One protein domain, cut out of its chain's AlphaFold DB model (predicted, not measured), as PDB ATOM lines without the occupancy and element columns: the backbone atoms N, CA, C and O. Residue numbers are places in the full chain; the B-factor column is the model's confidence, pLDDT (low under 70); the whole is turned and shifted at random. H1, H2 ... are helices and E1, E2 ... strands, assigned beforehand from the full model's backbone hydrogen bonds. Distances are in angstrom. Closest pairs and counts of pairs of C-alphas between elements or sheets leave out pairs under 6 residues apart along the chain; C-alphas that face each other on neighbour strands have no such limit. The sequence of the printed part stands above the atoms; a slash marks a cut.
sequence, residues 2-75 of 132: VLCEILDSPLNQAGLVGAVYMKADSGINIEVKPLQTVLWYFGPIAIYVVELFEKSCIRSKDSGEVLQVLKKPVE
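What this domain is: This is residues 2 to 75 of the 132 residues of an uncharacterized protein of Chenopodium quinoa (UniProt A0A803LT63). Two strand hairpins, E1 with E2 and E3 with E4, sit side by side as one four-stranded sheet, and the longest helix, H4, packs slantwise over the E3 and E4 part of one face. Three short helices lie away from H4: H1 grazes the sheet and meets H3, while H2 lies farther out. The printed part has 74 residues, with named elements in the order H1, H2, E1, E2, H3, H4, E3, E4; the sheet runs E1, E2, E4, E3 and is antiparallel throughout. The class is mixed, helices and strands, and the whole is compact, with a radius of gyration of the C-alphas of 12.1 A and spans of 31 by 29 by 22 A.

How they stand to each other: H1, residues 2 to 8, is close but not clearly touching H2, residues 10 to 13; their closest C-alphas, Ile 6 and Asn 12, are 6.9 A apart. H1 only grazes the sheet, with residues 3 to 7, and is near E1, residues 20 to 23. E1 forms a hairpin with E2, residues 29 to 32, where N 22 and O 30 are 2.8 A apart. H3, residues 37 to 41, only just touches H1, with 3 pairs of C-alphas within 8 A, the closest being Cys 4 and Leu 39 at 6.8 A. H4, residues 45 to 55, is on the sheet at a height of 8.7 A. It lies over E3, residues 57 to 60, and only just over E4, residues 64 to 70, on which 3 of its C-alphas fall; its closest C-alphas to E3 are Leu 52 and Ile 58, 5.8 A apart. On the local plane H4 stands at 49 degrees to E3, slantwise to the strands. E3 and E4 form a hairpin, with N 58 and O 67 at 2.8 A, and E4 pairs with E2 through N 31 and O 68, 2.8 A. E2, H3, H4 and E3 make a split strand-helix-strand unit, two strands running the same way with E4 between them, and its crossover is left-handed. In H1 and H4 every O i to N i+4 pair is within hydrogen-bond range; H3 has 0 of 1, beside 1 of 2 O i to N i+3 pairs, and H2 is too short for an i+4 pair.

Where its parts are: H1 begins at C-alpha 2, (-45.429, 29.672, 14.251), and spans 10.0 A. H4 runs 15.4 A from C-alpha 45 at (-44.510, 42.875, 18.329). E4, 16.4 A long, ends at C-alpha 70, (-53.980, 43.300, 2.124).

The domain as a whole: The C-alphas farthest apart, Pro 10 and Glu 54, are 32.5 A apart. The printed part has no cut; the link from H2 to E1 is short and the others are tight. Mean pLDDT of the printed part is 76.0, with residues 35 to 47 and 61 to 63 under 70.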
ATOM      1  N   VAL A   2     -45.321  30.294  15.591       77.50
ATOM      2  CA  VAL A   2     -45.429  29.672  14.251       77.50
ATOM      3  C   VAL A   2     -44.809  30.494  13.108       77.50
ATOM      4  O   VAL A   2     -44.092  29.952  12.280       77.50
ATOM      5  N   LEU A   3     -45.028  31.815  13.063       78.19
ATOM      6  CA  LEU A   3     -44.462  32.648  11.993       78.19
ATOM      7  C   LEU A   3     -42.924  32.657  11.987       78.19
ATOM      8  O   LEU A   3     -42.326  32.602  10.918       78.19
ATOM      9  N   CYS A   4     -42.292  32.728  13.163       77.06
ATOM     10  CA  CYS A   4     -40.834  32.689  13.271       77.06
ATOM     11  C   CYS A   4     -40.308  31.348  12.757       77.06
ATOM     12  O   CYS A   4     -39.433  31.326  11.910       77.06
ATOM     13  N   GLU A   5     -40.927  30.241  13.166       81.75
ATOM     14  CA  GLU A   5     -40.528  28.896  12.733       81.75
ATOM     15  C   GLU A   5     -40.600  28.723  11.207       81.75
ATOM     16  O   GLU A   5     -39.703  28.127  10.611       81.75
ATOM     17  N   ILE A   6     -41.622  29.287  10.553       83.00
ATOM     18  CA  ILE A   6     -41.746  29.256   9.087       83.00
ATOM     19  C   ILE A   6     -40.623  30.061   8.421       83.00
ATOM     20  O   ILE A   6     -40.042  29.608   7.435       83.00
ATOM     21  N   LEU A   7     -40.293  31.242   8.941       79.81
ATOM     22  CA  LEU A   7     -39.267  32.110   8.348       79.81
ATOM     23  C   LEU A   7     -37.840  31.629   8.638       79.81
ATOM     24  O   LEU A   7     -36.931  31.833   7.829       79.81
ATOM     25  N   ASP A   8     -37.657  30.930   9.747       80.69
ATOM     26  CA  ASP A   8     -36.379  30.344  10.144       80.69
ATOM     27  C   ASP A   8     -36.167  28.975   9.474       80.69
ATOM     28  O   ASP A   8     -35.074  28.409   9.527       80.69
ATOM     29  N   SER A   9     -37.202  28.444   8.809       84.25
ATOM     30  CA  SER A   9     -37.154  27.143   8.151       84.25
ATOM     31  C   SER A   9     -36.130  27.101   7.005       84.25
ATOM     32  O   SER A   9     -35.987  28.074   6.252       84.25
ATOM     33  N   PRO A  10     -35.470  25.947   6.778       85.31
ATOM     34  CA  PRO A  10     -34.596  25.748   5.622       85.31
ATOM     35  C   PRO A  10     -35.300  26.005   4.284       85.31
ATOM     36  O   PRO A  10     -34.662  26.461   3.341       85.31
ATOM     37  N   LEU A  11     -36.613  25.761   4.209       85.00
ATOM     38  CA  LEU A  11     -37.423  26.022   3.018       85.00
ATOM     39  C   LEU A  11     -37.490  27.514   2.689       85.00
ATOM     40  O   LEU A  11     -37.315  27.898   1.532       85.00
ATOM     41  N   ASN A  12     -37.698  28.363   3.700       85.38
ATOM     42  CA  ASN A  12     -37.679  29.807   3.493       85.38
ATOM     43  C   ASN A  12     -36.273  30.283   3.115       85.38
ATOM     44  O   ASN A  12     -36.136  31.053   2.174       85.38
ATOM     45  N   GLN A  13     -35.229  29.776   3.782       82.31
ATOM     46  CA  GLN A  13     -33.837  30.124   3.461       82.31
ATOM     47  C   GLN A  13     -33.415  29.669   2.053       82.31
ATOM     48  O   GLN A  13     -32.590  30.322   1.416       82.31
ATOM     49  N   ALA A  14     -34.003  28.585   1.544       85.81
ATOM     50  CA  ALA A  14     -33.818  28.112   0.174       85.81
ATOM     51  C   ALA A  14     -34.644  28.894  -0.868       85.81
ATOM     52  O   ALA A  14     -34.517  28.626  -2.061       85.81
ATOM     53  N   GLY A  15     -35.491  29.845  -0.449       83.19
ATOM     54  CA  GLY A  15     -36.352  30.623  -1.345       83.19
ATOM     55  C   GLY A  15     -37.523  29.832  -1.937       83.19
ATOM     56  O   GLY A  15     -38.096  30.257  -2.934       83.19
ATOM     57  N   LEU A  16     -37.880  28.692  -1.336       84.62
ATOM     58  CA  LEU A  16     -38.986  27.834  -1.786       84.62
ATOM     59  C   LEU A  16     -40.342  28.261  -1.207       84.62
ATOM     60  O   LEU A  16     -41.385  27.766  -1.620       84.62
ATOM     61  N   VAL A  17     -40.341  29.190  -0.250       84.81
ATOM     62  CA  VAL A  17     -41.560  29.804   0.282       84.81
ATOM     63  C   VAL A  17     -41.864  31.047  -0.546       84.81
ATOM     64  O   VAL A  17     -41.148  32.039  -0.449       84.81
ATOM     65  N   GLY A  18     -42.922  30.997  -1.360       82.56
ATOM     66  CA  GLY A  18     -43.303  32.110  -2.237       82.56
ATOM     67  C   GLY A  18     -43.932  33.293  -1.495       82.56
ATOM     68  O   GLY A  18     -43.598  34.448  -1.758       82.56
ATOM     69  N   ALA A  19     -44.822  33.017  -0.542       85.31
ATOM     70  CA  ALA A  19     -45.464  34.030   0.289       85.31
ATOM     71  C   ALA A  19     -45.982  33.423   1.595       85.31
ATOM     72  O   ALA A  19     -46.314  32.239   1.655       85.31
ATOM     73  N   VAL A  20     -46.086  34.251   2.636       87.31
ATOM     74  CA  VAL A  20     -46.729  33.875   3.898       87.31
ATOM     75  C   VAL A  20     -47.854  34.859   4.175       87.31
ATOM     76  O   VAL A  20     -47.649  36.071   4.175       87.31
ATOM     77  N   TYR A  21     -49.049  34.340   4.436       86.81
ATOM     78  CA  TYR A  21     -50.223  35.149   4.750       86.81
ATOM     79  C   TYR A  21     -50.700  34.861   6.167       86.81
ATOM     80  O   TYR A  21     -50.749  33.714   6.606       86.81
ATOM     81  N   MET A  22     -51.089  35.913   6.876       84.88
ATOM     82  CA  MET A  22     -51.699  35.831   8.194       84.88
ATOM     83  C   MET A  22     -53.088  36.437   8.140       84.88
ATOM     84  O   MET A  22     -53.277  37.538   7.623       84.88
ATOM     85  N   LYS A  23     -54.057  35.739   8.721       83.62
ATOM     86  CA  LYS A  23     -55.413  36.244   8.904       83.62
ATOM     87  C   LYS A  23     -55.651  36.450  10.391       83.62
ATOM     88  O   LYS A  23     -55.582  35.497  11.160       83.62
ATOM     89  N   ALA A  24     -55.898  37.691  10.788       79.75
ATOM     90  CA  ALA A  24     -56.285  38.016  12.153       79.75
ATOM     91  C   ALA A  24     -57.778  37.732  12.374       79.75
ATOM     92  O   ALA A  24     -58.578  37.821  11.439       79.75
ATOM     93  N   ASP A  25     -58.171  37.492  13.626       77.56
ATOM     94  CA  ASP A  25     -59.576  37.273  14.014       77.56
ATOM     95  C   ASP A  25     -60.479  38.471  13.691       77.56
ATOM     96  O   ASP A  25     -61.676  38.321  13.461       77.56
ATOM     97  N   SER A  26     -59.897  39.669  13.603       77.12
ATOM     98  CA  SER A  26     -60.574  40.888  13.151       77.12
ATOM     99  C   SER A  26     -60.923  40.890  11.654       77.12
ATOM    100  O   SER A  26     -61.536  41.844  11.178       77.12
ATOM    101  N   GLY A  27     -60.538  39.852  10.901       77.81
ATOM    102  CA  GLY A  27     -60.780  39.718   9.461       77.81
ATOM    103  C   GLY A  27     -59.710  40.360   8.576       77.81
ATOM    104  O   GLY A  27     -59.866  40.408   7.358       77.81
ATOM    105  N   ILE A  28     -58.624  40.851   9.173       82.50
ATOM    106  CA  ILE A  28     -57.545  41.540   8.462       82.50
ATOM    107  C   ILE A  28     -56.550  40.518   7.928       82.50
ATOM    108  O   ILE A  28     -56.059  39.675   8.676       82.50
ATOM    109  N   ASN A  29     -56.234  40.631   6.638       86.69
ATOM    110  CA  ASN A  29     -55.242  39.797   5.975       86.69
ATOM    111  C   ASN A  29     -53.924  40.567   5.868       86.69
ATOM    112  O   ASN A  29     -53.900  41.718   5.429       86.69
ATOM    113  N   ILE A  30     -52.834  39.936   6.279       86.00
ATOM    114  CA  ILE A  30     -51.491  40.506   6.294       86.00
ATOM    115  C   ILE A  30     -50.600  39.593   5.461       86.00
ATOM    116  O   ILE A  30     -50.521  38.396   5.722       86.00
ATOM    117  N   GLU A  31     -49.923  40.157   4.474       86.56
ATOM    118  CA  GLU A  31     -48.854  39.492   3.744       86.56
ATOM    119  C   GLU A  31     -47.515  39.735   4.448       86.56
ATOM    120  O   GLU A  31     -47.190  40.862   4.836       86.56
ATOM    121  N   VAL A  32     -46.741  38.666   4.593       84.62
ATOM    122  CA  VAL A  32     -45.371  38.660   5.099       84.62
ATOM    123  C   VAL A  32     -44.462  38.213   3.962       84.62
ATOM    124  O   VAL A  32     -44.643  37.129   3.401       84.62
ATOM    125  N   LYS A  33     -43.480  39.045   3.609       82.56
ATOM    126  CA  LYS A  33     -42.524  38.691   2.558       82.56
ATOM    127  C   LYS A  33     -41.487  37.682   3.089       82.56
ATOM    128  O   LYS A  33     -40.931  37.910   4.167       82.56
ATOM    129  N   PRO A  34     -41.224  36.583   2.356       76.12
ATOM    130  CA  PRO A  34     -40.228  35.574   2.727       76.12
ATOM    131  C   PRO A  34     -38.801  36.145   2.680       76.12
ATOM    132  O   PRO A  34     -38.584  37.264   2.212       76.12
ATOM    133  N   LEU A  35     -37.820  35.385   3.183       67.94
ATOM    134  CA  LEU A  35     -36.385  35.752   3.232       67.94
ATOM    135  C   LEU A  35     -36.020  37.009   4.054       67.94
ATOM    136  O   LEU A  35     -34.866  37.436   4.073       67.94
ATOM    137  N   GLN A  36     -36.969  37.600   4.778       63.19
ATOM    138  CA  GLN A  36     -36.716  38.764   5.626       63.19
ATOM    139  C   GLN A  36     -36.275  38.316   7.031       63.19
ATOM    140  O   GLN A  36     -37.099  37.968   7.872       63.19
ATOM    141  N   THR A  37     -34.971  38.388   7.327       55.69
ATOM    142  CA  THR A  37     -34.371  38.088   8.654       55.69
ATOM    143  C   THR A  37     -34.894  38.988   9.790       55.69
ATOM    144  O   THR A  37     -34.655  38.737  10.969       55.69
ATOM    145  N   VAL A  38     -35.621  40.055   9.453       53.34
ATOM    146  CA  VAL A  38     -36.043  41.130  10.365       53.34
ATOM    147  C   VAL A  38     -36.925  40.643  11.522       53.34
ATOM    148  O   VAL A  38     -36.971  41.299  12.564       53.34
ATOM    149  N   LEU A  39     -37.582  39.484  11.407       54.22
ATOM    150  CA  LEU A  39     -38.538  39.048  12.431       54.22
ATOM    151  C   LEU A  39     -37.883  38.457  13.695       54.22
ATOM    152  O   LEU A  39     -38.570  38.285  14.702       54.22
ATOM    153  N   TRP A  40     -36.559  38.253  13.710       54.69
ATOM    154  CA  TRP A  40     -35.827  37.798  14.906       54.69
ATOM    155  C   TRP A  40     -35.832  38.811  16.069       54.69
ATOM    156  O   TRP A  40     -35.478  38.471  17.195       54.69
ATOM    157  N   TYR A  41     -36.267  40.053  15.822       51.31
ATOM    158  CA  TYR A  41     -36.236  41.168  16.780       51.31
ATOM    159  C   TYR A  41     -37.622  41.633  17.243       51.31
ATOM    160  O   TYR A  41     -37.840  42.810  17.536       51.31
ATOM    161  N   PHE A  42     -38.576  40.716  17.372       53.06
ATOM    162  CA  PHE A  42     -39.921  41.002  17.879       53.06
ATOM    163  C   PHE A  42     -39.991  41.233  19.409       53.06
ATOM    164  O   PHE A  42     -40.928  40.815  20.086       53.06
ATOM    165  N   GLY A  43     -39.013  41.952  19.966       52.56
ATOM    166  CA  GLY A  43     -38.987  42.362  21.374       52.56
ATOM    167  C   GLY A  43     -40.116  43.328  21.768       52.56
ATOM    168  O   GLY A  43     -40.416  43.440  22.953       52.56
ATOM    169  N   PRO A  44     -40.773  44.011  20.808       58.00
ATOM    170  CA  PRO A  44     -42.160  44.421  21.013       58.00
ATOM    171  C   PRO A  44     -42.996  44.316  19.721       58.00
ATOM    172  O   PRO A  44     -43.205  45.309  19.022       58.00
ATOM    173  N   ILE A  45     -43.534  43.125  19.422       58.50
ATOM    174  CA  ILE A  45     -44.510  42.875  18.329       58.50
ATOM    175  C   ILE A  45     -45.592  43.965  18.261       58.50
ATOM    176  O   ILE A  45     -45.966  44.404  17.178       58.50
ATOM    177  N   ALA A  46     -46.046  44.455  19.417       62.56
ATOM    178  CA  ALA A  46     -47.095  45.461  19.519       62.56
ATOM    179  C   ALA A  46     -46.794  46.770  18.763       62.56
ATOM    180  O   ALA A  46     -47.699  47.312  18.136       62.56
ATOM    181  N   ILE A  47     -45.551  47.269  18.771       65.44
ATOM    182  CA  ILE A  47     -45.214  48.549  18.114       65.44
ATOM    183  C   ILE A  47     -45.328  48.409  16.595       65.44
ATOM    184  O   ILE A  47     -45.932  49.251  15.937       65.44
ATOM    185  N   TYR A  48     -44.813  47.305  16.054       71.25
ATOM    186  CA  TYR A  48     -44.906  47.007  14.627       71.25
ATOM    187  C   TYR A  48     -46.340  46.721  14.192       71.25
ATOM    188  O   TYR A  48     -46.731  47.112  13.101       71.25
ATOM    189  N   VAL A  49     -47.151  46.085  15.040       71.31
ATOM    190  CA  VAL A  49     -48.576  45.890  14.748       71.31
ATOM    191  C   VAL A  49     -49.290  47.240  14.669       71.31
ATOM    192  O   VAL A  49     -49.994  47.482  13.695       71.31
ATOM    193  N   VAL A  50     -49.072  48.153  15.622       75.19
ATOM    194  CA  VAL A  50     -49.654  49.508  15.568       75.19
ATOM    195  C   VAL A  50     -49.199  50.252  14.310       75.19
ATOM    196  O   VAL A  50     -50.031  50.792  13.585       75.19
ATOM    197  N   GLU A  51     -47.903  50.210  13.992       77.38
ATOM    198  CA  GLU A  51     -47.366  50.823  12.774       77.38
ATOM    199  C   GLU A  51     -47.965  50.208  11.499       77.38
ATOM    200  O   GLU A  51     -48.280  50.929  10.550       77.38
ATOM    201  N   LEU A  52     -48.175  48.890  11.478       80.44
ATOM    202  CA  LEU A  52     -48.823  48.187  10.375       80.44
ATOM    203  C   LEU A  52     -50.266  48.657  10.185       80.44
ATOM    204  O   LEU A  52     -50.696  48.836   9.049       80.44
ATOM    205  N   PHE A  53     -51.002  48.881  11.270       77.94
ATOM    206  CA  PHE A  53     -52.364  49.406  11.208       77.94
ATOM    207  C   PHE A  53     -52.411  50.854  10.711       77.94
ATOM    208  O   PHE A  53     -53.269  51.188   9.897       77.94
ATOM    209  N   GLU A  54     -51.478  51.702  11.148       80.19
ATOM    210  CA  GLU A  54     -51.428  53.106  10.727       80.19
ATOM    211  C   GLU A  54     -50.973  53.268   9.274       80.19
ATOM    212  O   GLU A  54     -51.569  54.027   8.506       80.19
ATOM    213  N   LYS A  55     -49.915  52.556   8.875       80.75
ATOM    214  CA  LYS A  55     -49.271  52.730   7.563       80.75
ATOM    215  C   LYS A  55     -49.740  51.722   6.519       80.75
ATOM    216  O   LYS A  55     -49.400  51.866   5.346       80.75
ATOM    217  N   SER A  56     -50.492  50.694   6.921       80.75
ATOM    218  CA  SER A  56     -50.864  49.530   6.094       80.75
ATOM    219  C   SER A  56     -49.674  48.745   5.521       80.75
ATOM    220  O   SER A  56     -49.872  47.804   4.756       80.75
ATOM    221  N   CYS A  57     -48.440  49.122   5.857       80.50
ATOM    222  CA  CYS A  57     -47.217  48.491   5.393       80.50
ATOM    223  C   CYS A  57     -46.045  48.873   6.305       80.50
ATOM    224  O   CYS A  57     -45.921  50.031   6.709       80.50
ATOM    225  N   ILE A  58     -45.167  47.911   6.583       80.56
ATOM    226  CA  ILE A  58     -43.885  48.131   7.251       80.56
ATOM    227  C   ILE A  58     -42.769  47.870   6.248       80.56
ATOM    228  O   ILE A  58     -42.751  46.841   5.571       80.56
ATOM    229  N   ARG A  59     -41.813  48.799   6.189       76.56
ATOM    230  CA  ARG A  59     -40.630  48.712   5.332       76.56
ATOM    231  C   ARG A  59     -39.372  48.562   6.171       76.56
ATOM    232  O   ARG A  59     -39.164  49.308   7.125       76.56
ATOM    233  N   SER A  60     -38.524  47.629   5.770       70.81
ATOM    234  CA  SER A  60     -37.139  47.545   6.205       70.81
ATOM    235  C   SER A  60     -36.314  48.593   5.462       70.81
ATOM    236  O   SER A  60     -36.637  48.982   4.337       70.81
ATOM    237  N   LYS A  61     -35.235  49.052   6.097       66.31
ATOM    238  CA  LYS A  61     -34.316  50.034   5.505       66.31
ATOM    239  C   LYS A  61     -33.555  49.467   4.306       66.31
ATOM    240  O   LYS A  61     -33.237  50.228   3.400       66.31
ATOM    241  N   ASP A  62     -33.316  48.156   4.299       63.91
ATOM    242  CA  ASP A  62     -32.429  47.497   3.336       63.91
ATOM    243  C   ASP A  62     -33.185  46.665   2.284       63.91
ATOM    244  O   ASP A  62     -32.751  46.574   1.140       63.91
ATOM    245  N   SER A  63     -34.334  46.081   2.647       63.22
ATOM    246  CA  SER A  63     -35.052  45.074   1.840       63.22
ATOM    247  C   SER A  63     -36.435  45.515   1.339       63.22
ATOM    248  O   SER A  63     -37.162  44.714   0.756       63.22
ATOM    249  N   GLY A  64     -36.824  46.778   1.543       73.06
ATOM    250  CA  GLY A  64     -38.133  47.279   1.116       73.06
ATOM    251  C   GLY A  64     -39.284  46.794   2.008       73.06
ATOM    252  O   GLY A  64     -39.144  46.738   3.226       73.06
ATOM    253  N   GLU A  65     -40.453  46.508   1.432       72.75
ATOM    254  CA  GLU A  65     -41.669  46.127   2.174       72.75
ATOM    255  C   GLU A  65     -41.543  44.723   2.794       72.75
ATOM    256  O   GLU A  65     -41.237  43.757   2.100       72.75
ATOM    257  N   VAL A  66     -41.771  44.617   4.108       77.56
ATOM    258  CA  VAL A  66     -41.652  43.369   4.894       77.56
ATOM    259  C   VAL A  66     -43.022  42.793   5.224       77.56
ATOM    260  O   VAL A  66     -43.249  41.590   5.120       77.56
ATOM    261  N   LEU A  67     -43.927  43.676   5.646       82.06
ATOM    262  CA  LEU A  67     -45.277  43.358   6.093       82.06
ATOM    263  C   LEU A  67     -46.242  44.300   5.389       82.06
ATOM    264  O   LEU A  67     -45.992  45.507   5.346       82.06
ATOM    265  N   GLN A  68     -47.347  43.779   4.872       85.25
ATOM    266  CA  GLN A  68     -48.349  44.585   4.183       85.25
ATOM    267  C   GLN A  68     -49.756  44.126   4.544       85.25
ATOM    268  O   GLN A  68     -50.071  42.943   4.483       85.25
ATOM    269  N   VAL A  69     -50.628  45.071   4.891       86.25
ATOM    270  CA  VAL A  69     -52.057  44.795   5.042       86.25
ATOM    271  C   VAL A  69     -52.680  44.693   3.657       86.25
ATOM    272  O   VAL A  69     -52.652  45.643   2.867       86.25
ATOM    273  N   LEU A  70     -53.273  43.541   3.369       85.00
ATOM    274  CA  LEU A  70     -53.980  43.300   2.124       85.00
ATOM    275  C   LEU A  70     -55.358  43.961   2.185       85.00
ATOM    276  O   LEU A  70     -56.185  43.665   3.046       85.00
ATOM    277  N   LYS A  71     -55.617  44.864   1.233       79.94
ATOM    278  CA  LYS A  71     -56.930  45.519   1.069       79.94
ATOM    279  C   LYS A  71     -57.963  44.608   0.409       79.94
ATOM    280  O   LYS A  71     -59.160  44.827   0.547       79.94
ATOM    281  N   LYS A  72     -57.484  43.638  -0.367       77.62
ATOM    282  CA  LYS A  72     -58.294  42.651  -1.075       77.62
ATOM    283  C   LYS A  72     -58.309  41.336  -0.288       77.62
ATOM    284  O   LYS A  72     -57.392  41.105   0.504       77.62
ATOM    285  N   PRO A  73     -59.317  40.480  -0.509       76.62
ATOM    286  CA  PRO A  73     -59.340  39.146   0.073       76.62
ATOM    287  C   PRO A  73     -58.072  38.358  -0.271       76.62
ATOM    288  O   PRO A  73     -57.479  38.555  -1.338       76.62
ATOM    289  N   VAL A  74     -57.649  37.477   0.639       78.25
ATOM    290  CA  VAL A  74     -56.422  36.683   0.460       78.25
ATOM    291  C   VAL A  74     -56.502  35.814  -0.796       78.25
ATOM    292  O   VAL A  74     -55.499  35.657  -1.480       78.25
ATOM    293  N   GLU A  75     -57.703  35.368  -1.171       76.75
ATOM    294  CA  GLU A  75     -57.925  34.506  -2.337       76.75
ATOM    295  C   GLU A  75     -57.430  35.122  -3.650       76.75
ATOM    296  O   GLU A  75     -56.975  34.404  -4.526       76.75
TER     297      GLU A  75